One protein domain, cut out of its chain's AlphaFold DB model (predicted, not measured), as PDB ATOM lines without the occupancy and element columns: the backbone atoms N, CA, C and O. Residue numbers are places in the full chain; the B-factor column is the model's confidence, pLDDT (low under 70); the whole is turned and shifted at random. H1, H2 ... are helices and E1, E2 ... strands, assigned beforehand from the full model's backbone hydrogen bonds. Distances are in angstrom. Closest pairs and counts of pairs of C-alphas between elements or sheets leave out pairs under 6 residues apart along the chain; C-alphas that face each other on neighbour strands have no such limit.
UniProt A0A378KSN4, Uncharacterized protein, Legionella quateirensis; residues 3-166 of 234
ATOM      1  N   LYS A   3     195.401 181.920 242.232       85.06
ATOM      2  CA  LYS A   3     194.458 181.286 241.301       85.06
ATOM      3  C   LYS A   3     194.305 179.810 241.607       85.06
ATOM      4  O   LYS A   3     195.266 179.173 242.032       85.06
ATOM      5  N   CYS A   4     193.114 179.281 241.351       89.31
ATOM      6  CA  CYS A   4     192.839 177.853 241.341       89.31
ATOM      7  C   CYS A   4     192.695 177.408 239.894       89.31
ATOM      8  O   CYS A   4     191.943 178.007 239.124       89.31
ATOM      9  N   TYR A   5     193.399 176.343 239.537       92.19
ATOM     10  CA  TYR A   5     193.336 175.731 238.226       92.19
ATOM     11  C   TYR A   5     192.702 174.359 238.362       92.19
ATOM     12  O   TYR A   5     193.313 173.443 238.920       92.19
ATOM     13  N   ILE A   6     191.496 174.224 237.817       93.81
ATOM     14  CA  ILE A   6     190.769 172.961 237.779       93.81
ATOM     15  C   ILE A   6     190.756 172.453 236.340       93.81
ATOM     16  O   ILE A   6     190.420 173.190 235.413       93.81
ATOM     17  N   GLN A   7     191.135 171.195 236.137       93.19
ATOM     18  CA  GLN A   7     190.936 170.498 234.864       93.19
ATOM     19  C   GLN A   7     190.209 169.198 235.123       93.19
ATOM     20  O   GLN A   7     190.570 168.481 236.056       93.19
ATOM     21  N   TYR A   8     189.234 168.878 234.283       93.75
ATOM     22  CA  TYR A   8     188.511 167.620 234.386       93.75
ATOM     23  C   TYR A   8     188.217 167.011 233.020       93.75
ATOM     24  O   TYR A   8     188.256 167.698 231.999       93.75
ATOM     25  N   ALA A   9     187.942 165.709 233.021       92.94
ATOM     26  CA  ALA A   9     187.413 164.978 231.878       92.94
ATOM     27  C   ALA A   9     186.716 163.696 232.333       92.94
ATOM     28  O   ALA A   9     187.039 163.135 233.381       92.94
ATOM     29  N   ILE A  10     185.812 163.202 231.493       92.44
ATOM     30  CA  ILE A  10     185.320 161.829 231.567       92.44
ATOM     31  C   ILE A  10     186.177 160.994 230.619       92.44
ATOM     32  O   ILE A  10     186.352 161.356 229.451       92.44
ATOM     33  N   THR A  11     186.743 159.908 231.138       91.25
ATOM     34  CA  THR A  11     187.542 158.993 230.325       91.25
ATOM     35  C   THR A  11     186.669 158.031 229.518       91.25
ATOM     36  O   THR A  11     185.511 157.805 229.860       91.25
ATOM     37  N   SER A  12     187.240 157.366 228.515       88.25
ATOM     38  CA  SER A  12     186.596 156.278 227.756       88.25
ATOM     39  C   SER A  12     186.134 155.083 228.607       88.25
ATOM     40  O   SER A  12     185.327 154.277 228.152       88.25
ATOM     41  N   LYS A  13     186.604 154.972 229.858       89.94
ATOM     42  CA  LYS A  13     186.149 153.984 230.858       89.94
ATOM     43  C   LYS A  13     185.100 154.550 231.826       89.94
ATOM     44  O   LYS A  13     184.854 153.971 232.884       89.94
ATOM     45  N   ASN A  14     184.526 155.703 231.491       92.12
ATOM     46  CA  ASN A  14     183.599 156.481 232.306       92.12
ATOM     47  C   ASN A  14     184.146 156.856 233.694       92.12
ATOM     48  O   ASN A  14     183.398 156.965 234.662       92.12
ATOM     49  N   VAL A  15     185.459 157.052 233.807       93.94
ATOM     50  CA  VAL A  15     186.079 157.591 235.027       93.94
ATOM     51  C   VAL A  15     186.094 159.110 234.933       93.94
ATOM     52  O   VAL A  15     186.659 159.640 233.975       93.94
ATOM     53  N   LEU A  16     185.522 159.806 235.916       95.06
ATOM     54  CA  LEU A  16     185.651 161.256 236.042       95.06
ATOM     55  C   LEU A  16     186.990 161.572 236.709       95.06
ATOM     56  O   LEU A  16     187.182 161.290 237.888       95.06
ATOM     57  N   ILE A  17     187.916 162.158 235.960       95.31
ATOM     58  CA  ILE A  17     189.201 162.622 236.487       95.31
ATOM     59  C   ILE A  17     189.154 164.133 236.692       95.31
ATOM     60  O   ILE A  17     188.693 164.865 235.818       95.31
ATOM     61  N   ILE A  18     189.642 164.600 237.836       96.06
ATOM     62  CA  ILE A  18     189.671 166.006 238.235       96.06
ATOM     63  C   ILE A  18     191.053 166.305 238.811       96.06
ATOM     64  O   ILE A  18     191.559 165.575 239.658       96.06
ATOM     65  N   SER A  19     191.658 167.394 238.359       95.38
ATOM     66  CA  SER A  19     192.876 167.971 238.925       95.38
ATOM     67  C   SER A  19     192.569 169.375 239.432       95.38
ATOM     68  O   SER A  19     191.885 170.114 238.728       95.38
ATOM     69  N   CYS A  20     193.044 169.747 240.619       94.94
ATOM     70  CA  CYS A  20     192.774 171.042 241.247       94.94
ATOM     71  C   CYS A  20     194.018 171.556 241.985       94.94
ATOM     72  O   CYS A  20     194.362 171.076 243.062       94.94
ATOM     73  N   TYR A  21     194.719 172.522 241.397       93.56
ATOM     74  CA  TYR A  21     196.012 172.996 241.903       93.56
ATOM     75  C   TYR A  21     196.066 174.519 241.900       93.56
ATOM     76  O   TYR A  21     195.441 175.171 241.066       93.56
ATOM     77  N   HIS A  22     196.886 175.097 242.773       90.06
ATOM     78  CA  HIS A  22     197.123 176.549 242.778       90.06
ATOM     79  C   HIS A  22     198.129 177.000 241.709       90.06
ATOM     80  O   HIS A  22     198.320 178.189 241.457       90.06
ATOM     81  N   ASN A  23     198.785 176.037 241.062       89.25
ATOM     82  CA  ASN A  23     199.728 176.254 239.979       89.25
ATOM     83  C   ASN A  23     199.235 175.558 238.700       89.25
ATOM     84  O   ASN A  23     198.982 174.353 238.687       89.25
ATOM     85  N   GLN A  24     199.143 176.308 237.598       89.12
ATOM     86  CA  GLN A  24     198.604 175.808 236.328       89.12
ATOM     87  C   GLN A  24     199.405 174.635 235.749       89.12
ATOM     88  O   GLN A  24     198.820 173.699 235.202       89.12
ATOM     89  N   ILE A  25     200.736 174.682 235.866       89.00
ATOM     90  CA  ILE A  25     201.630 173.627 235.371       89.00
ATOM     91  C   ILE A  25     201.404 172.354 236.185       89.00
ATOM     92  O   ILE A  25     201.277 171.276 235.614       89.00
ATOM     93  N   SER A  26     201.271 172.491 237.504       88.50
ATOM     94  CA  SER A  26     200.938 171.387 238.402       88.50
ATOM     95  C   SER A  26     199.579 170.760 238.088       88.50
ATOM     96  O   SER A  26     199.506 169.537 238.000       88.50
ATOM     97  N   ALA A  27     198.540 171.570 237.849       88.81
ATOM     98  CA  ALA A  27     197.236 171.065 237.411       88.81
ATOM     99  C   ALA A  27     197.351 170.279 236.103       88.81
ATOM    100  O   ALA A  27     196.850 169.163 235.994       88.81
ATOM    101  N   ALA A  28     198.048 170.839 235.111       88.12
ATOM    102  CA  ALA A  28     198.221 170.193 233.815       88.12
ATOM    103  C   ALA A  28     199.020 168.885 233.911       88.12
ATOM    104  O   ALA A  28     198.635 167.900 233.285       88.12
ATOM    105  N   ALA A  29     200.098 168.863 234.696       88.81
ATOM    106  CA  ALA A  29     200.919 167.675 234.905       88.81
ATOM    107  C   ALA A  29     200.110 166.553 235.570       88.81
ATOM    108  O   ALA A  29     200.018 165.460 235.014       88.81
ATOM    109  N   ALA A  30     199.427 166.853 236.680       90.12
ATOM    110  CA  ALA A  30     198.579 165.887 237.373       90.12
ATOM    111  C   ALA A  30     197.456 165.354 236.469       90.12
ATOM    112  O   ALA A  30     197.188 164.154 236.437       90.12
ATOM    113  N   PHE A  31     196.830 166.223 235.671       90.44
ATOM    114  CA  PHE A  31     195.801 165.816 234.719       90.44
ATOM    115  C   PHE A  31     196.339 164.880 233.625       90.44
ATOM    116  O   PHE A  31     195.683 163.909 233.248       90.44
ATOM    117  N   VAL A  32     197.540 165.147 233.106       88.88
ATOM    118  CA  VAL A  32     198.207 164.266 232.136       88.88
ATOM    119  C   VAL A  32     198.519 162.907 232.759       88.88
ATOM    120  O   VAL A  32     198.278 161.885 232.113       88.88
ATOM    121  N   ASP A  33     199.005 162.877 233.995       88.31
ATOM    122  CA  ASP A  33     199.323 161.630 234.689       88.31
ATOM    123  C   ASP A  33     198.067 160.802 234.980       88.31
ATOM    124  O   ASP A  33     198.068 159.590 234.750       88.31
ATOM    125  N   LEU A  34     196.959 161.446 235.364       89.31
ATOM    126  CA  LEU A  34     195.657 160.787 235.490       89.31
ATOM    127  C   LEU A  34     195.198 160.187 234.155       89.31
ATOM    128  O   LEU A  34     194.842 159.011 234.109       89.31
ATOM    129  N   LYS A  35     195.267 160.935 233.047       88.19
ATOM    130  CA  LYS A  35     194.904 160.402 231.720       88.19
ATOM    131  C   LYS A  35     195.747 159.193 231.319       88.19
ATOM    132  O   LYS A  35     195.203 158.205 230.829       88.19
ATOM    133  N   LYS A  36     197.061 159.242 231.565       87.56
ATOM    134  CA  LYS A  36     197.968 158.111 231.311       87.56
ATOM    135  C   LYS A  36     197.600 156.897 232.157       87.56
ATOM    136  O   LYS A  36     197.522 155.800 231.612       87.56
ATOM    137  N   LYS A  37     197.331 157.089 233.455       86.75
ATOM    138  CA  LYS A  37     196.910 156.018 234.374       86.75
ATOM    139  C   LYS A  37     195.657 155.294 233.871       86.75
ATOM    140  O   LYS A  37     195.556 154.081 234.024       86.75
ATOM    141  N   TYR A  38     194.732 156.016 233.238       83.75
ATOM    142  CA  TYR A  38     193.508 155.437 232.675       83.75
ATOM    143  C   TYR A  38     193.593 155.082 231.186       83.75
ATOM    144  O   TYR A  38     192.592 154.644 230.623       83.75
ATOM    145  N   HIS A  39     194.788 155.155 230.584       76.25
ATOM    146  CA  HIS A  39     195.063 154.827 229.179       76.25
ATOM    147  C   HIS A  39     194.170 155.563 228.181       76.25
ATOM    148  O   HIS A  39     193.787 154.996 227.160       76.25
ATOM    149  N   ASP A  40     193.831 156.819 228.472       74.00
ATOM    150  CA  ASP A  40     192.877 157.543 227.649       74.00
ATOM    151  C   ASP A  40     193.525 158.653 226.824       74.00
ATOM    152  O   ASP A  40     194.010 159.663 227.346       74.00
ATOM    153  N   THR A  41     193.519 158.456 225.507       64.44
ATOM    154  CA  THR A  41     193.910 159.463 224.515       64.44
ATOM    155  C   THR A  41     192.709 160.252 223.993       64.44
ATOM    156  O   THR A  41     192.907 161.314 223.406       64.44
ATOM    157  N   ASN A  42     191.483 159.773 224.234       58.44
ATOM    158  CA  ASN A  42     190.240 160.296 223.668       58.44
ATOM    159  C   ASN A  42     189.309 160.798 224.779       58.44
ATOM    160  O   ASN A  42     188.160 160.382 224.894       58.44
ATOM    161  N   THR A  43     189.805 161.714 225.611       62.53
ATOM    162  CA  THR A  43     188.968 162.363 226.627       62.53
ATOM    163  C   THR A  43     187.955 163.303 225.977       62.53
ATOM    164  O   THR A  43     188.344 164.124 225.140       62.53
ATOM    165  N   LEU A  44     186.696 163.251 226.420       57.00
ATOM    166  CA  LEU A  44     185.585 164.102 225.959       57.00
ATOM    167  C   LEU A  44     185.698 165.563 226.452       57.00
ATOM    168  O   LEU A  44     184.803 166.080 227.097       57.00
ATOM    169  N   LEU A  45     186.780 166.251 226.070       55.38
ATOM    170  CA  LEU A  45     187.142 167.646 226.381       55.38
ATOM    171  C   LEU A  45     187.793 167.850 227.764       55.38
ATOM    172  O   LEU A  45     187.134 167.712 228.792       55.38
ATOM    173  N   PRO A  46     189.073 168.275 227.822       60.44
ATOM    174  CA  PRO A  46     189.616 168.882 229.026       60.44
ATOM    175  C   PRO A  46     189.023 170.284 229.185       60.44
ATOM    176  O   PRO A  46     189.461 171.236 228.536       60.44
ATOM    177  N   LEU A  47     188.032 170.422 230.057       72.12
ATOM    178  CA  LEU A  47     187.525 171.732 230.447       72.12
ATOM    179  C   LEU A  47     188.453 172.303 231.519       72.12
ATOM    180  O   LEU A  47     188.671 171.701 232.571       72.12
ATOM    181  N   LYS A  48     189.063 173.447 231.196       78.81
ATOM    182  CA  LYS A  48     189.967 174.186 232.079       78.81
ATOM    183  C   LYS A  48     189.194 175.323 232.722       78.81
ATOM    184  O   LYS A  48     188.660 176.177 232.021       78.81
ATOM    185  N   ILE A  49     189.190 175.346 234.042       79.88
ATOM    186  CA  ILE A  49     188.608 176.406 234.852       79.88
ATOM    187  C   ILE A  49     189.767 177.105 235.565       79.88
ATOM    188  O   ILE A  49     190.639 176.451 236.140       79.88
ATOM    189  N   SER A  50     189.799 178.432 235.483       82.38
ATOM    190  CA  SER A  50     190.759 179.276 236.190       82.38
ATOM    191  C   SER A  50     189.968 180.311 236.967       82.38
ATOM    192  O   SER A  50     189.454 181.244 236.360       82.38
ATOM    193  N   GLU A  51     189.907 180.157 238.282       81.44
ATOM    194  CA  GLU A  51     189.197 181.085 239.167       81.44
ATOM    195  C   GLU A  51     190.190 181.832 240.050       81.44
ATOM    196  O   GLU A  51     191.208 181.271 240.478       81.44
ATOM    197  N   ASP A  52     189.888 183.095 240.328       81.06
ATOM    198  CA  ASP A  52     190.613 183.848 241.339       81.06
ATOM    199  C   ASP A  52     190.227 183.320 242.724       81.06
ATOM    200  O   ASP A  52     189.051 183.183 243.060       81.06
ATOM    201  N   ILE A  53     191.240 182.996 243.523       75.69
ATOM    202  CA  ILE A  53     191.066 182.533 244.890       75.69
ATOM    203  C   ILE A  53     191.066 183.758 245.818       75.69
ATOM    204  O   ILE A  53     192.033 184.535 245.801       75.69
ATOM    205  N   PRO A  54     190.015 183.939 246.630       76.88
ATOM    206  CA  PRO A  54     189.967 184.978 247.652       76.88
ATOM    207  C   PRO A  54     191.030 184.756 248.736       76.88
ATOM    208  O   PRO A  54     191.511 183.649 248.952       76.88
ATOM    209  N   SER A  55     191.404 185.822 249.445       71.75
ATOM    210  CA  SER A  55     192.412 185.737 250.514       71.75
ATOM    211  C   SER A  55     191.908 185.012 251.768       71.75
ATOM    212  O   SER A  55     192.717 184.549 252.566       71.75
ATOM    213  N   GLU A  56     190.588 184.933 251.948       75.25
ATOM    214  CA  GLU A  56     189.943 184.330 253.114       75.25
ATOM    215  C   GLU A  56     189.678 182.837 252.901       75.25
ATOM    216  O   GLU A  56     189.016 182.449 251.940       75.25
ATOM    217  N   GLU A  57     190.140 182.005 253.837       70.38
ATOM    218  CA  GLU A  57     190.134 180.537 253.741       70.38
ATOM    219  C   GLU A  57     188.762 179.939 253.400       70.38
ATOM    220  O   GLU A  57     188.645 179.101 252.505       70.38
ATOM    221  N   HIS A  58     187.713 180.392 254.092       75.56
ATOM    222  CA  HIS A  58     186.353 179.883 253.904       75.56
ATOM    223  C   HIS A  58     185.844 180.126 252.478       75.56
ATOM    224  O   HIS A  58     185.214 179.253 251.884       75.56
ATOM    225  N   GLN A  59     186.206 181.265 251.886       82.12
ATOM    226  CA  GLN A  59     185.786 181.641 250.539       82.12
ATOM    227  C   GLN A  59     186.527 180.824 249.467       82.12
ATOM    228  O   GLN A  59     185.990 180.584 248.388       82.12
ATOM    229  N   ILE A  60     187.747 180.344 249.754       82.19
ATOM    230  CA  ILE A  60     188.480 179.427 248.859       82.19
ATOM    231  C   ILE A  60     187.691 178.133 248.690       82.19
ATOM    232  O   ILE A  60     187.498 177.660 247.567       82.19
ATOM    233  N   GLY A  61     187.228 177.579 249.815       86.38
ATOM    234  CA  GLY A  61     186.386 176.390 249.828       86.38
ATOM    235  C   GLY A  61     185.126 176.595 249.005       86.38
ATOM    236  O   GLY A  61     184.853 175.793 248.119       86.38
ATOM    237  N   GLU A  62     184.414 177.701 249.217       89.44
ATOM    238  CA  GLU A  62     183.211 178.032 248.448       89.44
ATOM    239  C   GLU A  62     183.479 178.076 246.939       89.44
ATOM    240  O   GLU A  62     182.781 177.404 246.181       89.44
ATOM    241  N   VAL A  63     184.527 178.778 246.493       90.12
ATOM    242  CA  VAL A  63     184.867 178.872 245.064       90.12
ATOM    243  C   VAL A  63     185.156 177.494 244.470       90.12
ATOM    244  O   VAL A  63     184.604 177.151 243.423       90.12
ATOM    245  N   VAL A  64     185.996 176.683 245.118       91.94
ATOM    246  CA  VAL A  64     186.353 175.354 244.594       91.94
ATOM    247  C   VAL A  64     185.140 174.426 244.588       91.94
ATOM    248  O   VAL A  64     184.884 173.766 243.580       91.94
ATOM    249  N   ILE A  65     184.362 174.404 245.670       94.69
ATOM    250  CA  ILE A  65     183.157 173.582 245.784       94.69
ATOM    251  C   ILE A  65     182.114 173.978 244.735       94.69
ATOM    252  O   ILE A  65     181.543 173.095 244.099       94.69
ATOM    253  N   GLU A  66     181.906 175.269 244.473       94.25
ATOM    254  CA  GLU A  66     181.001 175.724 243.411       94.25
ATOM    255  C   GLU A  66     181.445 175.241 242.023       94.25
ATOM    256  O   GLU A  66     180.619 174.798 241.222       94.25
ATOM    257  N   GLN A  67     182.749 175.233 241.733       93.81
ATOM    258  CA  GLN A  67     183.239 174.666 240.473       93.81
ATOM    259  C   GLN A  67     183.048 173.145 240.410       93.81
ATOM    260  O   GLN A  67     182.647 172.623 239.368       93.81
ATOM    261  N   LEU A  68     183.255 172.420 241.514       96.00
ATOM    262  CA  LEU A  68     182.986 170.978 241.570       96.00
ATOM    263  C   LEU A  68     181.490 170.658 241.402       96.00
ATOM    264  O   LEU A  68     181.159 169.705 240.696       96.00
ATOM    265  N   LYS A  69     180.581 171.476 241.951       96.06
ATOM    266  CA  LYS A  69     179.128 171.342 241.730       96.06
ATOM    267  C   LYS A  69     178.766 171.520 240.256       96.06
ATOM    268  O   LYS A  69     177.981 170.738 239.716       96.06
ATOM    269  N   LYS A  70     179.357 172.516 239.582       94.75
ATOM    270  CA  LYS A  70     179.165 172.729 238.136       94.75
ATOM    271  C   LYS A  70     179.643 171.521 237.330       94.75
ATOM    272  O   LYS A  70     178.939 171.091 236.420       94.75
ATOM    273  N   ILE A  71     180.791 170.941 237.693       94.31
ATOM    274  CA  ILE A  71     181.307 169.712 237.072       94.31
ATOM    275  C   ILE A  71     180.329 168.554 237.280       94.31
ATOM    276  O   ILE A  71     179.944 167.918 236.303       94.31
ATOM    277  N   GLN A  72     179.886 168.304 238.516       95.25
ATOM    278  CA  GLN A  72     178.901 167.260 238.805       95.25
ATOM    279  C   GLN A  72     177.641 167.447 237.953       95.25
ATOM    280  O   GLN A  72     177.233 166.515 237.269       95.25
ATOM    281  N   SER A  73     177.077 168.656 237.941       94.00
ATOM    282  CA  SER A  73     175.853 168.986 237.198       94.00
ATOM    283  C   SER A  73     176.015 168.766 235.693       94.00
ATOM    284  O   SER A  73     175.121 168.240 235.036       94.00
ATOM    285  N   TYR A  74     177.169 169.134 235.134       91.75
ATOM    286  CA  TYR A  74     177.474 168.921 233.722       91.75
ATOM    287  C   TYR A  74     177.601 167.433 233.368       91.75
ATOM    288  O   TYR A  74     177.102 166.997 232.329       91.75
ATOM    289  N   VAL A  75     178.256 166.647 234.225       91.56
ATOM    290  CA  VAL A  75     178.421 165.200 234.027       91.56
ATOM    291  C   VAL A  75     177.075 164.481 234.133       91.56
ATOM    292  O   VAL A  75     176.768 163.613 233.316       91.56
ATOM    293  N   THR A  76     176.241 164.856 235.103       91.75
ATOM    294  CA  THR A  76     174.939 164.212 235.320       91.75
ATOM    295  C   THR A  76     173.911 164.608 234.264       91.75
ATOM    296  O   THR A  76     173.126 163.758 233.848       91.75
ATOM    297  N   ALA A  77     173.959 165.841 233.745       92.06
ATOM    298  CA  ALA A  77     173.122 166.279 232.624       92.06
ATOM    299  C   ALA A  77     173.364 165.468 231.338       92.06
ATOM    300  O   ALA A  77     172.451 165.307 230.533       92.06
ATOM    301  N   GLN A  78     174.567 164.913 231.159       88.38
ATOM    302  CA  GLN A  78     174.887 164.017 230.042       88.38
ATOM    303  C   GLN A  78     174.376 162.585 230.238       88.38
ATOM    304  O   GLN A  78     174.581 161.750 229.359       88.38
ATOM    305  N   GLN A  79     173.769 162.269 231.389       86.56
ATOM    306  CA  GLN A  79     173.341 160.917 231.772       86.56
ATOM    307  C   GLN A  79     174.445 159.855 231.626       86.56
ATOM    308  O   GLN A  79     174.180 158.673 231.411       86.56
ATOM    309  N   THR A  80     175.709 160.269 231.734       85.44
ATOM    310  CA  THR A  80     176.842 159.351 231.640       85.44
ATOM    311  C   THR A  80     176.978 158.576 232.946       85.44
ATOM    312  O   THR A  80     177.058 159.169 234.022       85.44
ATOM    313  N   VAL A  81     177.027 157.245 232.857       90.44
ATOM    314  CA  VAL A  81     177.223 156.366 234.018       90.44
ATOM    315  C   VAL A  81     178.692 156.394 234.423       90.44
ATOM    316  O   VAL A  81     179.517 155.727 233.799       90.44
ATOM    317  N   ILE A  82     179.022 157.169 235.455       94.69
ATOM    318  CA  ILE A  82     180.386 157.248 235.987       94.69
ATOM    319  C   ILE A  82     180.708 155.996 236.804       94.69
ATOM    320  O   ILE A  82     179.924 155.573 237.645       94.69
ATOM    321  N   THR A  83     181.878 155.407 236.562       95.31
ATOM    322  CA  THR A  83     182.338 154.180 237.237       95.31
ATOM    323  C   THR A  83     183.237 154.463 238.436       95.31
ATOM    324  O   THR A  83     183.303 153.655 239.357       95.31
ATOM    325  N   SER A  84     183.945 155.594 238.432       96.69
ATOM    326  CA  SER A  84     184.732 156.107 239.562       96.69
ATOM    327  C   SER A  84     185.024 157.595 239.380       96.69
ATOM    328  O   SER A  84     185.053 158.103 238.253       96.69
ATOM    329  N   VAL A  85     185.265 158.294 240.487       97.06
ATOM    330  CA  VAL A  85     185.763 159.674 240.499       97.06
ATOM    331  C   VAL A  85     187.188 159.665 241.041       97.06
ATOM    332  O   VAL A  85     187.461 159.061 242.073       97.06
ATOM    333  N   TYR A  86     188.104 160.339 240.355       97.06
ATOM    334  CA  TYR A  86     189.474 160.553 240.807       97.06
ATOM    335  C   TYR A  86     189.745 162.044 240.907       97.06
ATOM    336  O   TYR A  86     189.808 162.738 239.893       97.06
ATOM    337  N   TYR A  87     189.944 162.518 242.127       97.50
ATOM    338  CA  TYR A  87     190.336 163.883 242.421       97.50
ATOM    339  C   TYR A  87     191.813 163.913 242.813       97.50
ATOM    340  O   TYR A  87     192.224 163.216 243.737       97.50
ATOM    341  N   ALA A  88     192.611 164.729 242.133       96.50
ATOM    342  CA  ALA A  88     193.979 165.034 242.527       96.50
ATOM    343  C   ALA A  88     194.118 166.532 242.802       96.50
ATOM    344  O   ALA A  88     193.723 167.342 241.963       96.50
ATOM    345  N   GLY A  89     194.720 166.929 243.920       95.38
ATOM    346  CA  GLY A  89     194.884 168.351 244.214       95.38
ATOM    347  C   GLY A  89     196.031 168.687 245.147       95.38
ATOM    348  O   GLY A  89     196.564 167.815 245.824       95.38
ATOM    349  N   ASP A  90     196.418 169.962 245.184       93.00
ATOM    350  CA  ASP A  90     197.382 170.431 246.185       93.00
ATOM    351  C   ASP A  90     196.718 170.465 247.565       93.00
ATOM    352  O   ASP A  90     195.704 171.140 247.742       93.00
ATOM    353  N   VAL A  91     197.320 169.814 248.561       93.44
ATOM    354  CA  VAL A  91     196.727 169.659 249.905       93.44
ATOM    355  C   VAL A  91     196.456 170.986 250.625       93.44
ATOM    356  O   VAL A  91     195.543 171.076 251.436       93.44
ATOM    357  N   ASN A  92     197.227 172.032 250.322       90.31
ATOM    358  CA  ASN A  92     197.022 173.364 250.886       90.31
ATOM    359  C   ASN A  92     196.490 174.380 249.865       90.31
ATOM    360  O   ASN A  92     196.259 175.519 250.246       90.31
ATOM    361  N   LEU A  93     196.352 174.026 248.577       87.75
ATOM    362  CA  LEU A  93     196.052 174.965 247.479       87.75
ATOM    363  C   LEU A  93     196.894 176.258 247.532       87.75
ATOM    364  O   LEU A  93     196.439 177.335 247.147       87.75
ATOM    365  N   GLY A  94     198.132 176.147 248.024       77.56
ATOM    366  CA  GLY A  94     199.057 177.255 248.257       77.56
ATOM    367  C   GLY A  94     198.575 178.298 249.276       77.56
ATOM    368  O   GLY A  94     199.068 179.422 249.251       77.56
ATOM    369  N   PHE A  95     197.615 177.961 250.136       74.12
ATOM    370  CA  PHE A  95     197.086 178.825 251.186       74.12
ATOM    371  C   PHE A  95     197.939 178.785 252.464       74.12
ATOM    372  O   PHE A  95     198.518 177.760 252.816       74.12
ATOM    373  N   GLY A  96     197.972 179.919 253.177       63.66
ATOM    374  CA  GLY A  96     198.119 179.979 254.638       63.66
ATOM    375  C   GLY A  96     199.440 179.514 255.269       63.66
ATOM    376  O   GLY A  96     199.527 179.450 256.494       63.66
ATOM    377  N   GLY A  97     200.475 179.236 254.474       66.88
ATOM    378  CA  GLY A  97     201.767 178.761 254.975       66.88
ATOM    379  C   GLY A  97     201.800 177.243 255.168       66.88
ATOM    380  O   GLY A  97     201.080 176.510 254.498       66.88
ATOM    381  N   ARG A  98     202.690 176.745 256.037       69.81
ATOM    382  CA  ARG A  98     202.903 175.292 256.199       69.81
ATOM    383  C   ARG A  98     201.817 174.583 257.021       69.81
ATOM    384  O   ARG A  98     201.697 173.377 256.896       69.81
ATOM    385  N   SER A  99     201.032 175.320 257.810       73.69
ATOM    386  CA  SER A  99     200.174 174.758 258.866       73.69
ATOM    387  C   SER A  99     198.683 175.084 258.726       73.69
ATOM    388  O   SER A  99     197.935 174.940 259.690       73.69
ATOM    389  N   LYS A 100     198.240 175.590 257.570       84.88
ATOM    390  CA  LYS A 100     196.821 175.855 257.298       84.88
ATOM    391  C   LYS A 100     196.383 175.086 256.064       84.88
ATOM    392  O   LYS A 100     197.030 175.166 255.021       84.88
ATOM    393  N   PHE A 101     195.269 174.378 256.193       89.81
ATOM    394  CA  PHE A 101     194.745 173.495 255.161       89.81
ATOM    395  C   PHE A 101     193.273 173.802 254.936       89.81
ATOM    396  O   PHE A 101     192.526 173.843 255.910       89.81
ATOM    397  N   PRO A 102     192.830 173.961 253.680       89.88
ATOM    398  CA  PRO A 102     191.411 174.067 253.391       89.88
ATOM    399  C   PRO A 102     190.693 172.788 253.840       89.88
ATOM    400  O   PRO A 102     190.842 171.733 253.222       89.88
ATOM    401  N   LEU A 103     189.910 172.869 254.920       91.06
ATOM    402  CA  LEU A 103     189.324 171.685 255.565       91.06
ATOM    403  C   LEU A 103     188.431 170.857 254.633       91.06
ATOM    404  O   LEU A 103     188.349 169.644 254.798       91.06
ATOM    405  N   PHE A 104     187.817 171.483 253.624       93.31
ATOM    406  CA  PHE A 104     186.992 170.789 252.630       93.31
ATOM    407  C   PHE A 104     187.763 169.732 251.814       93.31
ATOM    408  O   PHE A 104     187.142 168.859 251.213       93.31
ATOM    409  N   LEU A 105     189.099 169.830 251.758       94.19
ATOM    410  CA  LEU A 105     189.963 168.837 251.117       94.19
ATOM    411  C   LEU A 105     190.200 167.627 252.020       94.19
ATOM    412  O   LEU A 105     190.320 166.516 251.517       94.19
ATOM    413  N   LEU A 106     190.307 167.851 253.333       94.44
ATOM    414  CA  LEU A 106     190.658 166.817 254.309       94.44
ATOM    415  C   LEU A 106     189.433 166.082 254.855       94.44
ATOM    416  O   LEU A 106     189.548 164.941 255.284       94.44
ATOM    417  N   ASN A 107     188.271 166.725 254.867       94.94
ATOM    418  CA  ASN A 107     187.042 166.125 255.365       94.94
ATOM    419  C   ASN A 107     186.202 165.511 254.227       94.94
ATOM    420  O   ASN A 107     186.621 165.376 253.078       94.94
ATOM    421  N   ASP A 108     184.965 165.168 254.555       96.75
ATOM    422  CA  ASP A 108     184.047 164.449 253.679       96.75
ATOM    423  C   ASP A 108     183.449 165.278 252.532       96.75
ATOM    424  O   ASP A 108     182.723 164.728 251.705       96.75
ATOM    425  N   THR A 109     183.721 166.584 252.458       96.69
ATOM    426  CA  THR A 109     182.983 167.521 251.590       96.69
ATOM    427  C   THR A 109     182.995 167.103 250.120       96.69
ATOM    428  O   THR A 109     181.950 167.106 249.472       96.69
ATOM    429  N   ILE A 110     184.154 166.723 249.570       97.12
ATOM    430  CA  ILE A 110     184.256 166.306 248.160       97.12
ATOM    431  C   ILE A 110     183.507 164.985 247.925       97.12
ATOM    432  O   ILE A 110     182.776 164.864 246.939       97.12
ATOM    433  N   SER A 111     183.651 164.013 248.829       97.50
ATOM    434  CA  SER A 111     182.956 162.725 248.727       97.50
ATOM    435  C   SER A 111     181.439 162.897 248.806       97.50
ATOM    436  O   SER A 111     180.715 162.375 247.956       97.50
ATOM    437  N   GLN A 112     180.965 163.692 249.769       97.56
ATOM    438  CA  GLN A 112     179.561 164.078 249.915       97.56
ATOM    439  C   GLN A 112     179.039 164.764 248.658       97.56
ATOM    440  O   GLN A 112     177.982 164.384 248.159       97.56
ATOM    441  N   LEU A 113     179.787 165.731 248.113       97.50
ATOM    442  CA  LEU A 113     179.384 166.471 246.921       97.50
ATOM    443  C   LEU A 113     179.004 165.519 245.794       97.50
ATOM    444  O   LEU A 113     177.884 165.611 245.302       97.50
ATOM    445  N   PHE A 114     179.879 164.580 245.428       96.56
ATOM    446  CA  PHE A 114     179.602 163.663 244.321       96.56
ATOM    447  C   PHE A 114     178.551 162.605 244.680       96.56
ATOM    448  O   PHE A 114     177.663 162.360 243.863       96.56
ATOM    449  N   LYS A 115     178.575 162.036 245.893       95.81
ATOM    450  CA  LYS A 115     177.623 160.988 246.314       95.81
ATOM    451  C   LYS A 115     176.199 161.482 246.566       95.81
ATOM    452  O   LYS A 115     175.274 160.680 246.499       95.81
ATOM    453  N   ASN A 116     175.994 162.783 246.777       95.06
ATOM    454  CA  ASN A 116     174.658 163.372 246.930       95.06
ATOM    455  C   ASN A 116     173.797 163.288 245.656       95.06
ATOM    456  O   ASN A 116     172.600 163.562 245.707       95.06
ATOM    457  N   HIS A 117     174.373 162.909 244.512       94.62
ATOM    458  CA  HIS A 117     173.624 162.677 243.285       94.62
ATOM    459  C   HIS A 117     173.410 161.177 243.046       94.62
ATOM    460  O   HIS A 117     174.362 160.404 243.045       94.62
ATOM    461  N   HIS A 118     172.172 160.766 242.753       93.81
ATOM    462  CA  HIS A 118     171.789 159.351 242.604       93.81
ATOM    463  C   HIS A 118     172.619 158.567 241.564       93.81
ATOM    464  O   HIS A 118     172.894 157.392 241.761       93.81
ATOM    465  N   LEU A 119     173.076 159.210 240.481       93.00
ATOM    466  CA  LEU A 119     173.976 158.590 239.484       93.00
ATOM    467  C   LEU A 119     175.402 158.301 239.995       93.00
ATOM    468  O   LEU A 119     176.185 157.676 239.287       93.00
ATOM    469  N   MET A 120     175.766 158.800 241.176       94.75
ATOM    470  CA  MET A 120     177.115 158.719 241.742       94.75
ATOM    471  C   MET A 120     177.132 158.243 243.205       94.75
ATOM    472  O   MET A 120     178.207 158.184 243.799       94.75
ATOM    473  N   SER A 121     175.987 157.880 243.800       94.62
ATOM    474  CA  SER A 121     175.902 157.512 245.226       94.62
ATOM    475  C   SER A 121     176.771 156.298 245.582       94.62
ATOM    476  O   SER A 121     177.452 156.286 246.609       94.62
ATOM    477  N   GLU A 122     176.839 155.323 244.673       95.06
ATOM    478  CA  GLU A 122     177.605 154.079 244.839       95.06
ATOM    479  C   GLU A 122     178.996 154.123 244.197       95.06
ATOM    480  O   GLU A 122     179.749 153.151 244.245       95.06
ATOM    481  N   VAL A 123     179.358 155.246 243.579       95.75
ATOM    482  CA  VAL A 123     180.604 155.363 242.825       95.75
ATOM    483  C   VAL A 123     181.785 155.548 243.790       95.75
ATOM    484  O   VAL A 123     181.715 156.409 244.674       95.75
ATOM    485  N   PRO A 124     182.889 154.788 243.637       96.62
ATOM    486  CA  PRO A 124     184.119 155.018 244.393       96.62
ATOM    487  C   PRO A 124     184.716 156.396 244.092       96.62
ATOM    488  O   PRO A 124     184.855 156.774 242.921       96.62
ATOM    489  N   ILE A 125     185.104 157.131 245.136       97.38
ATOM    490  CA  ILE A 125     185.724 158.458 245.015       97.38
ATOM    491  C   ILE A 125     187.130 158.402 245.600       97.38
ATOM    492  O   ILE A 125     187.320 158.278 246.801       97.38
ATOM    493  N   HIS A 126     188.133 158.515 244.743       97.44
ATOM    494  CA  HIS A 126     189.532 158.468 245.140       97.44
ATOM    495  C   HIS A 126     190.101 159.881 245.208       97.44
ATOM    496  O   HIS A 126     190.153 160.577 244.187       97.44
ATOM    497  N   LEU A 127     190.563 160.293 246.385       97.62
ATOM    498  CA  LEU A 127     191.204 161.586 246.599       97.62
ATOM    499  C   LEU A 127     192.715 161.387 246.746       97.62
ATOM    500  O   LEU A 127     193.169 160.582 247.552       97.62
ATOM    501  N   SER A 128     193.495 162.134 245.971       97.19
ATOM    502  CA  SER A 128     194.957 162.190 246.043       97.19
ATOM    503  C   SER A 128     195.382 163.632 246.290       97.19
ATOM    504  O   SER A 128     195.394 164.453 245.373       97.19
ATOM    505  N   LEU A 129     195.695 163.956 247.536       97.00
ATOM    506  CA  LEU A 129     196.169 165.269 247.945       97.00
ATOM    507  C   LEU A 129     197.691 165.266 248.002       97.00
ATOM    508  O   LEU A 129     198.310 164.384 248.596       97.00
ATOM    509  N   GLU A 130     198.303 166.256 247.370       95.31
ATOM    510  CA  GLU A 130     199.735 166.252 247.116       95.31
ATOM    511  C   GLU A 130     200.400 167.548 247.568       95.31
ATOM    512  O   GLU A 130     199.810 168.627 247.558       95.31
ATOM    513  N   SER A 131     201.671 167.449 247.944       93.25
ATOM    514  CA  SER A 131     202.546 168.604 248.130       93.25
ATOM    515  C   SER A 131     203.981 168.235 247.791       93.25
ATOM    516  O   SER A 131     204.404 167.096 247.963       93.25
ATOM    517  N   ALA A 132     204.762 169.199 247.307       91.12
ATOM    518  CA  ALA A 132     206.205 169.009 247.152       91.12
ATOM    519  C   ALA A 132     206.944 169.042 248.506       91.12
ATOM    520  O   ALA A 132     208.058 168.535 248.613       91.12
ATOM    521  N   ASN A 133     206.336 169.649 249.528       91.19
ATOM    522  CA  ASN A 133     206.926 169.828 250.848       91.19
ATOM    523  C   ASN A 133     206.470 168.705 251.791       91.19
ATOM    524  O   ASN A 133     205.280 168.577 252.071       91.19
ATOM    525  N   GLU A 134     207.428 167.920 252.282       92.75
ATOM    526  CA  GLU A 134     207.187 166.778 253.166       92.75
ATOM    527  C   GLU A 134     206.554 167.179 254.509       92.75
ATOM    528  O   GLU A 134     205.685 166.461 254.995       92.75
ATOM    529  N   ASP A 135     206.917 168.335 255.075       92.81
ATOM    530  CA  ASP A 135     206.328 168.824 256.332       92.81
ATOM    531  C   ASP A 135     204.824 169.064 256.153       92.81
ATOM    532  O   ASP A 135     204.011 168.612 256.949       92.81
ATOM    533  N   ILE A 136     204.444 169.685 255.030       93.19
ATOM    534  CA  ILE A 136     203.041 169.926 254.666       93.19
ATOM    535  C   ILE A 136     202.267 168.606 254.529       93.19
ATOM    536  O   ILE A 136     201.118 168.518 254.953       93.19
ATOM    537  N   VAL A 137     202.884 167.576 253.938       94.69
ATOM    538  CA  VAL A 137     202.275 166.240 253.815       94.69
ATOM    539  C   VAL A 137     202.076 165.620 255.195       94.69
ATOM    540  O   VAL A 137     200.994 165.104 255.470       94.69
ATOM    541  N   LYS A 138     203.091 165.676 256.064       94.94
ATOM    542  CA  LYS A 138     203.034 165.121 257.423       94.94
ATOM    543  C   LYS A 138     201.955 165.797 258.262       94.94
ATOM    544  O   LYS A 138     201.127 165.091 258.830       94.94
ATOM    545  N   ASP A 139     201.929 167.124 258.275       94.75
ATOM    546  CA  ASP A 139     200.969 167.905 259.057       94.75
ATOM    547  C   ASP A 139     199.530 167.644 258.589       94.75
ATOM    548  O   ASP A 139     198.656 167.339 259.401       94.75
ATOM    549  N   ALA A 140     199.281 167.671 257.275       95.19
ATOM    550  CA  ALA A 140     197.959 167.372 256.730       95.19
ATOM    551  C   ALA A 140     197.526 165.921 256.995       95.19
ATOM    552  O   ALA A 140     196.360 165.667 257.295       95.19
ATOM    553  N   THR A 141     198.464 164.969 256.914       96.75
ATOM    554  CA  THR A 141     198.201 163.554 257.223       96.75
ATOM    555  C   THR A 141     197.825 163.375 258.687       96.75
ATOM    556  O   THR A 141     196.859 162.673 258.976       96.75
ATOM    557  N   ALA A 142     198.542 164.024 259.607       96.31
ATOM    558  CA  ALA A 142     198.236 163.966 261.033       96.31
ATOM    559  C   ALA A 142     196.821 164.491 261.319       96.31
ATOM    560  O   ALA A 142     196.034 163.788 261.947       96.31
ATOM    561  N   ILE A 143     196.468 165.660 260.770       95.50
ATOM    562  CA  ILE A 143     195.125 166.244 260.913       95.50
ATOM    563  C   ILE A 143     194.053 165.304 260.352       95.50
ATOM    564  O   ILE A 143     193.048 165.056 261.015       95.50
ATOM    565  N   TYR A 144     194.263 164.754 259.151       96.69
ATOM    566  CA  TYR A 144     193.310 163.830 258.536       96.69
ATOM    567  C   TYR A 144     193.084 162.578 259.386       96.69
ATOM    568  O   TYR A 144     191.938 162.217 259.656       96.69
ATOM    569  N   LEU A 145     194.162 161.932 259.829       97.00
ATOM    570  CA  LEU A 145     194.085 160.706 260.621       97.00
ATOM    571  C   LEU A 145     193.433 160.938 261.985       97.00
ATOM    572  O   LEU A 145     192.632 160.114 262.416       97.00
ATOM    573  N   GLU A 146     193.763 162.048 262.646       97.00
ATOM    574  CA  GLU A 146     193.232 162.379 263.966       97.00
ATOM    575  C   GLU A 146     191.746 162.754 263.913       97.00
ATOM    576  O   GLU A 146     190.987 162.362 264.798       97.00
ATOM    577  N   GLN A 147     191.318 163.497 262.888       97.12
ATOM    578  CA  GLN A 147     190.009 164.160 262.908       97.12
ATOM    579  C   GLN A 147     188.976 163.560 261.953       97.12
ATOM    580  O   GLN A 147     187.782 163.667 262.228       97.12
ATOM    581  N   TYR A 148     189.396 162.952 260.838       96.69
ATOM    582  CA  TYR A 148     188.483 162.659 259.725       96.69
ATOM    583  C   TYR A 148     188.536 161.215 259.219       96.69
ATOM    584  O   TYR A 148     187.516 160.704 258.768       96.69
ATOM    585  N   ALA A 149     189.675 160.523 259.300       96.19
ATOM    586  CA  ALA A 149     189.846 159.217 258.658       96.19
ATOM    587  C   ALA A 149     188.826 158.165 259.125       96.19
ATOM    588  O   ALA A 149     188.245 157.459 258.303       96.19
ATOM    589  N   ALA A 150     188.559 158.091 260.435       96.31
ATOM    590  CA  ALA A 150     187.622 157.114 260.991       96.31
ATOM    591  C   ALA A 150     186.172 157.361 260.536       96.31
ATOM    592  O   ALA A 150     185.479 156.422 260.139       96.31
ATOM    593  N   SER A 151     185.712 158.617 260.558       96.56
ATOM    594  CA  SER A 151     184.369 158.963 260.079       96.56
ATOM    595  C   SER A 151     184.258 158.809 258.564       96.56
ATOM    596  O   SER A 151     183.228 158.334 258.087       96.56
ATOM    597  N   HIS A 152     185.317 159.143 257.820       96.31
ATOM    598  CA  HIS A 152     185.354 159.011 256.366       96.31
ATOM    599  C   HIS A 152     185.207 157.555 255.937       96.31
ATOM    600  O   HIS A 152     184.333 157.252 255.136       96.31
ATOM    601  N   GLU A 153     185.999 156.643 256.508       95.06
ATOM    602  CA  GLU A 153     185.935 155.213 256.176       95.06
ATOM    603  C   GLU A 153     184.561 154.618 256.519       95.06
ATOM    604  O   GLU A 153     184.017 153.810 255.766       95.06
ATOM    605  N   SER A 154     183.957 155.060 257.627       96.31
ATOM    606  CA  SER A 154     182.613 154.626 258.013       96.31
ATOM    607  C   SER A 154     181.518 155.167 257.089       96.31
ATOM    608  O   SER A 154     180.525 154.476 256.867       96.31
ATOM    609  N   THR A 155     181.652 156.401 256.598       96.38
ATOM    610  CA  THR A 155     180.600 157.088 255.824       96.38
ATOM    611  C   THR A 155     180.741 156.835 254.322       96.38
ATOM    612  O   THR A 155     179.750 156.714 253.603       96.38
ATOM    613  N   PHE A 156     181.976 156.716 253.839       95.56
ATOM    614  CA  PHE A 156     182.343 156.558 252.436       95.56
ATOM    615  C   PHE A 156     183.284 155.366 252.246       95.56
ATOM    616  O   PHE A 156     184.430 155.537 251.817       95.56
ATOM    617  N   PRO A 157     182.809 154.137 252.514       93.44
ATOM    618  CA  PRO A 157     183.619 152.953 252.283       93.44
ATOM    619  C   PRO A 157     184.025 152.885 250.806       93.44
ATOM    620  O   PRO A 157     183.219 153.151 249.909       93.44
ATOM    621  N   ASN A 158     185.274 152.491 250.556       91.44
ATOM    622  CA  ASN A 158     185.893 152.436 249.224       91.44
ATOM    623  C   ASN A 158     186.177 153.800 248.563       91.44
ATOM    624  O   ASN A 158     186.487 153.836 247.370       91.44
ATOM    625  N   SER A 159     186.126 154.902 249.314       95.56
ATOM    626  CA  SER A 159     186.551 156.226 248.849       95.56
ATOM    627  C   SER A 159     187.829 156.674 249.567       95.56
ATOM    628  O   SER A 159     187.767 157.470 250.497       95.56
ATOM    629  N   PRO A 160     189.012 156.147 249.204       96.19
ATOM    630  CA  PRO A 160     190.230 156.441 249.947       96.19
ATOM    631  C   PRO A 160     190.685 157.890 249.744       96.19
ATOM    632  O   PRO A 160     190.684 158.405 248.618       96.19
ATOM    633  N   VAL A 161     191.190 158.490 250.822       97.44
ATOM    634  CA  VAL A 161     191.946 159.745 250.795       97.44
ATOM    635  C   VAL A 161     193.423 159.428 250.999       97.44
ATOM    636  O   VAL A 161     193.824 158.853 252.009       97.44
ATOM    637  N   ILE A 162     194.244 159.789 250.019       97.31
ATOM    638  CA  ILE A 162     195.693 159.603 250.039       97.31
ATOM    639  C   ILE A 162     196.333 160.982 250.109       97.31
ATOM    640  O   ILE A 162     196.114 161.805 249.225       97.31
ATOM    641  N   ILE A 163     197.147 161.222 251.135       97.44
ATOM    642  CA  ILE A 163     197.944 162.441 251.281       97.44
ATOM    643  C   ILE A 163     199.408 162.049 251.080       97.44
ATOM    644  O   ILE A 163     199.922 161.183 251.786       97.44
ATOM    645  N   GLN A 164     200.076 162.621 250.076       96.31
ATOM    646  CA  GLN A 164     201.401 162.153 249.655       96.31
ATOM    647  C   GLN A 164     202.312 163.260 249.120       96.31
ATOM    648  O   GLN A 164     201.877 164.348 248.743       96.31
ATOM    649  N   GLN A 165     203.608 162.956 249.031       94.44
ATOM    650  CA  GLN A 165     204.556 163.837 248.358       94.44
ATOM    651  C   GLN A 165     204.407 163.741 246.834       94.44
ATOM    652  O   GLN A 165     204.252 162.656 246.267       94.44
ATOM    653  N   LYS A 166     204.498 164.886 246.157       89.19
ATOM    654  CA  LYS A 166     204.419 164.973 244.698       89.19
ATOM    655  C   LYS A 166     205.607 164.259 244.047       89.19
ATOM    656  O   LYS A 166     206.764 164.611 244.284       89.19
TER     657      LYS A 166
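This is residues 3 to 166 of the 234 residues of an uncharacterized protein of Legionella quateirensis (UniProt A0A378KSN4). A twisted sheet of six strands forms the core, with H2, H4 and H5 over one face and H1 over the other, each running along the strands. H6 follows H5 but is off the sheet. The printed part has 164 residues, with six named helices and six named strands in the order E1, E2, H1, E3, H2, E4, H3, H4, E5, H5, H6, E6; the class is mixed. The mixed sheet runs E3, E1, E2, E4, E5, E6. The whole is compact, with a radius of gyration of the C-alphas of 14.8 A, and spans 40 by 35 by 28 A.

E1, residues 3 to 10, begins at C-alpha 3 (194.458, 181.286, 241.301) and is 23.6 A long from first to last C-alpha. The other strands are E2, residues 15 to 21, E3, 47 to 53, E4, 84 to 90, E5, 125 to 131, and E6, 161 to 165, ending at C-alpha 165 (204.556, 163.837, 248.358). The longest helix, H2, residues 57 to 77, is 30.6 A; H1, 24 to 37, is 20.0 A and H5, 134 to 147, is 19.9 A. H3 is residues 103 to 106, H4 109 to 115 and H6 149 to 155.

E1 and E2 are an antiparallel hairpin at 170 degrees, with N 7 and O 19 2.9 A apart. E3 is antiparallel to E1, N 49 to O 6 2.8 A. E2 and E4, N 18 to O 86 2.8 A, E4 and E5, N 128 to O 87 2.8 A, and E5 and E6, N 162 to O 127 2.8 A, are parallel. There are three layers, helices on both faces of the sheet. H1 is over E2 at a height of 8.0 A; the C-alphas of Tyr 21 and Ala 27 are closest, 5.0 A. On the opposite face H2 is over E1 at 9.5 A, H4 over E5, and H5 over E6 at 9.2 A. H2, with residues 65 to 72 alone, touches H4 at a shallow tilt of 11 degrees, the same way; the closest C-alphas, of Gln 72 and Phe 114, are 6.6 A apart. H3 only grazes the sheet. H5 and H6 meet only through their link. E2, H1, E3 and E3, H2, E4 are split strand-helix-strand units, with other strands between the two in the sheet; E4, H3, H4, E5 and E5, H5, H6, E6 are unsplit ones; each crossover is right-handed. In H1, H2, H4, H5 and H6 every O i to N i+4 pair is within hydrogen-bond range; H3 is too short for one.

The C-alphas farthest apart, of Gln 79 and Asp 135, are 41.9 A apart. The printed part has no cut. The one long link is E4 to H3, residues 91 to 102. Mean pLDDT of the printed part is 89.7, with residues 41 to 46 and 96 to 98 under 70.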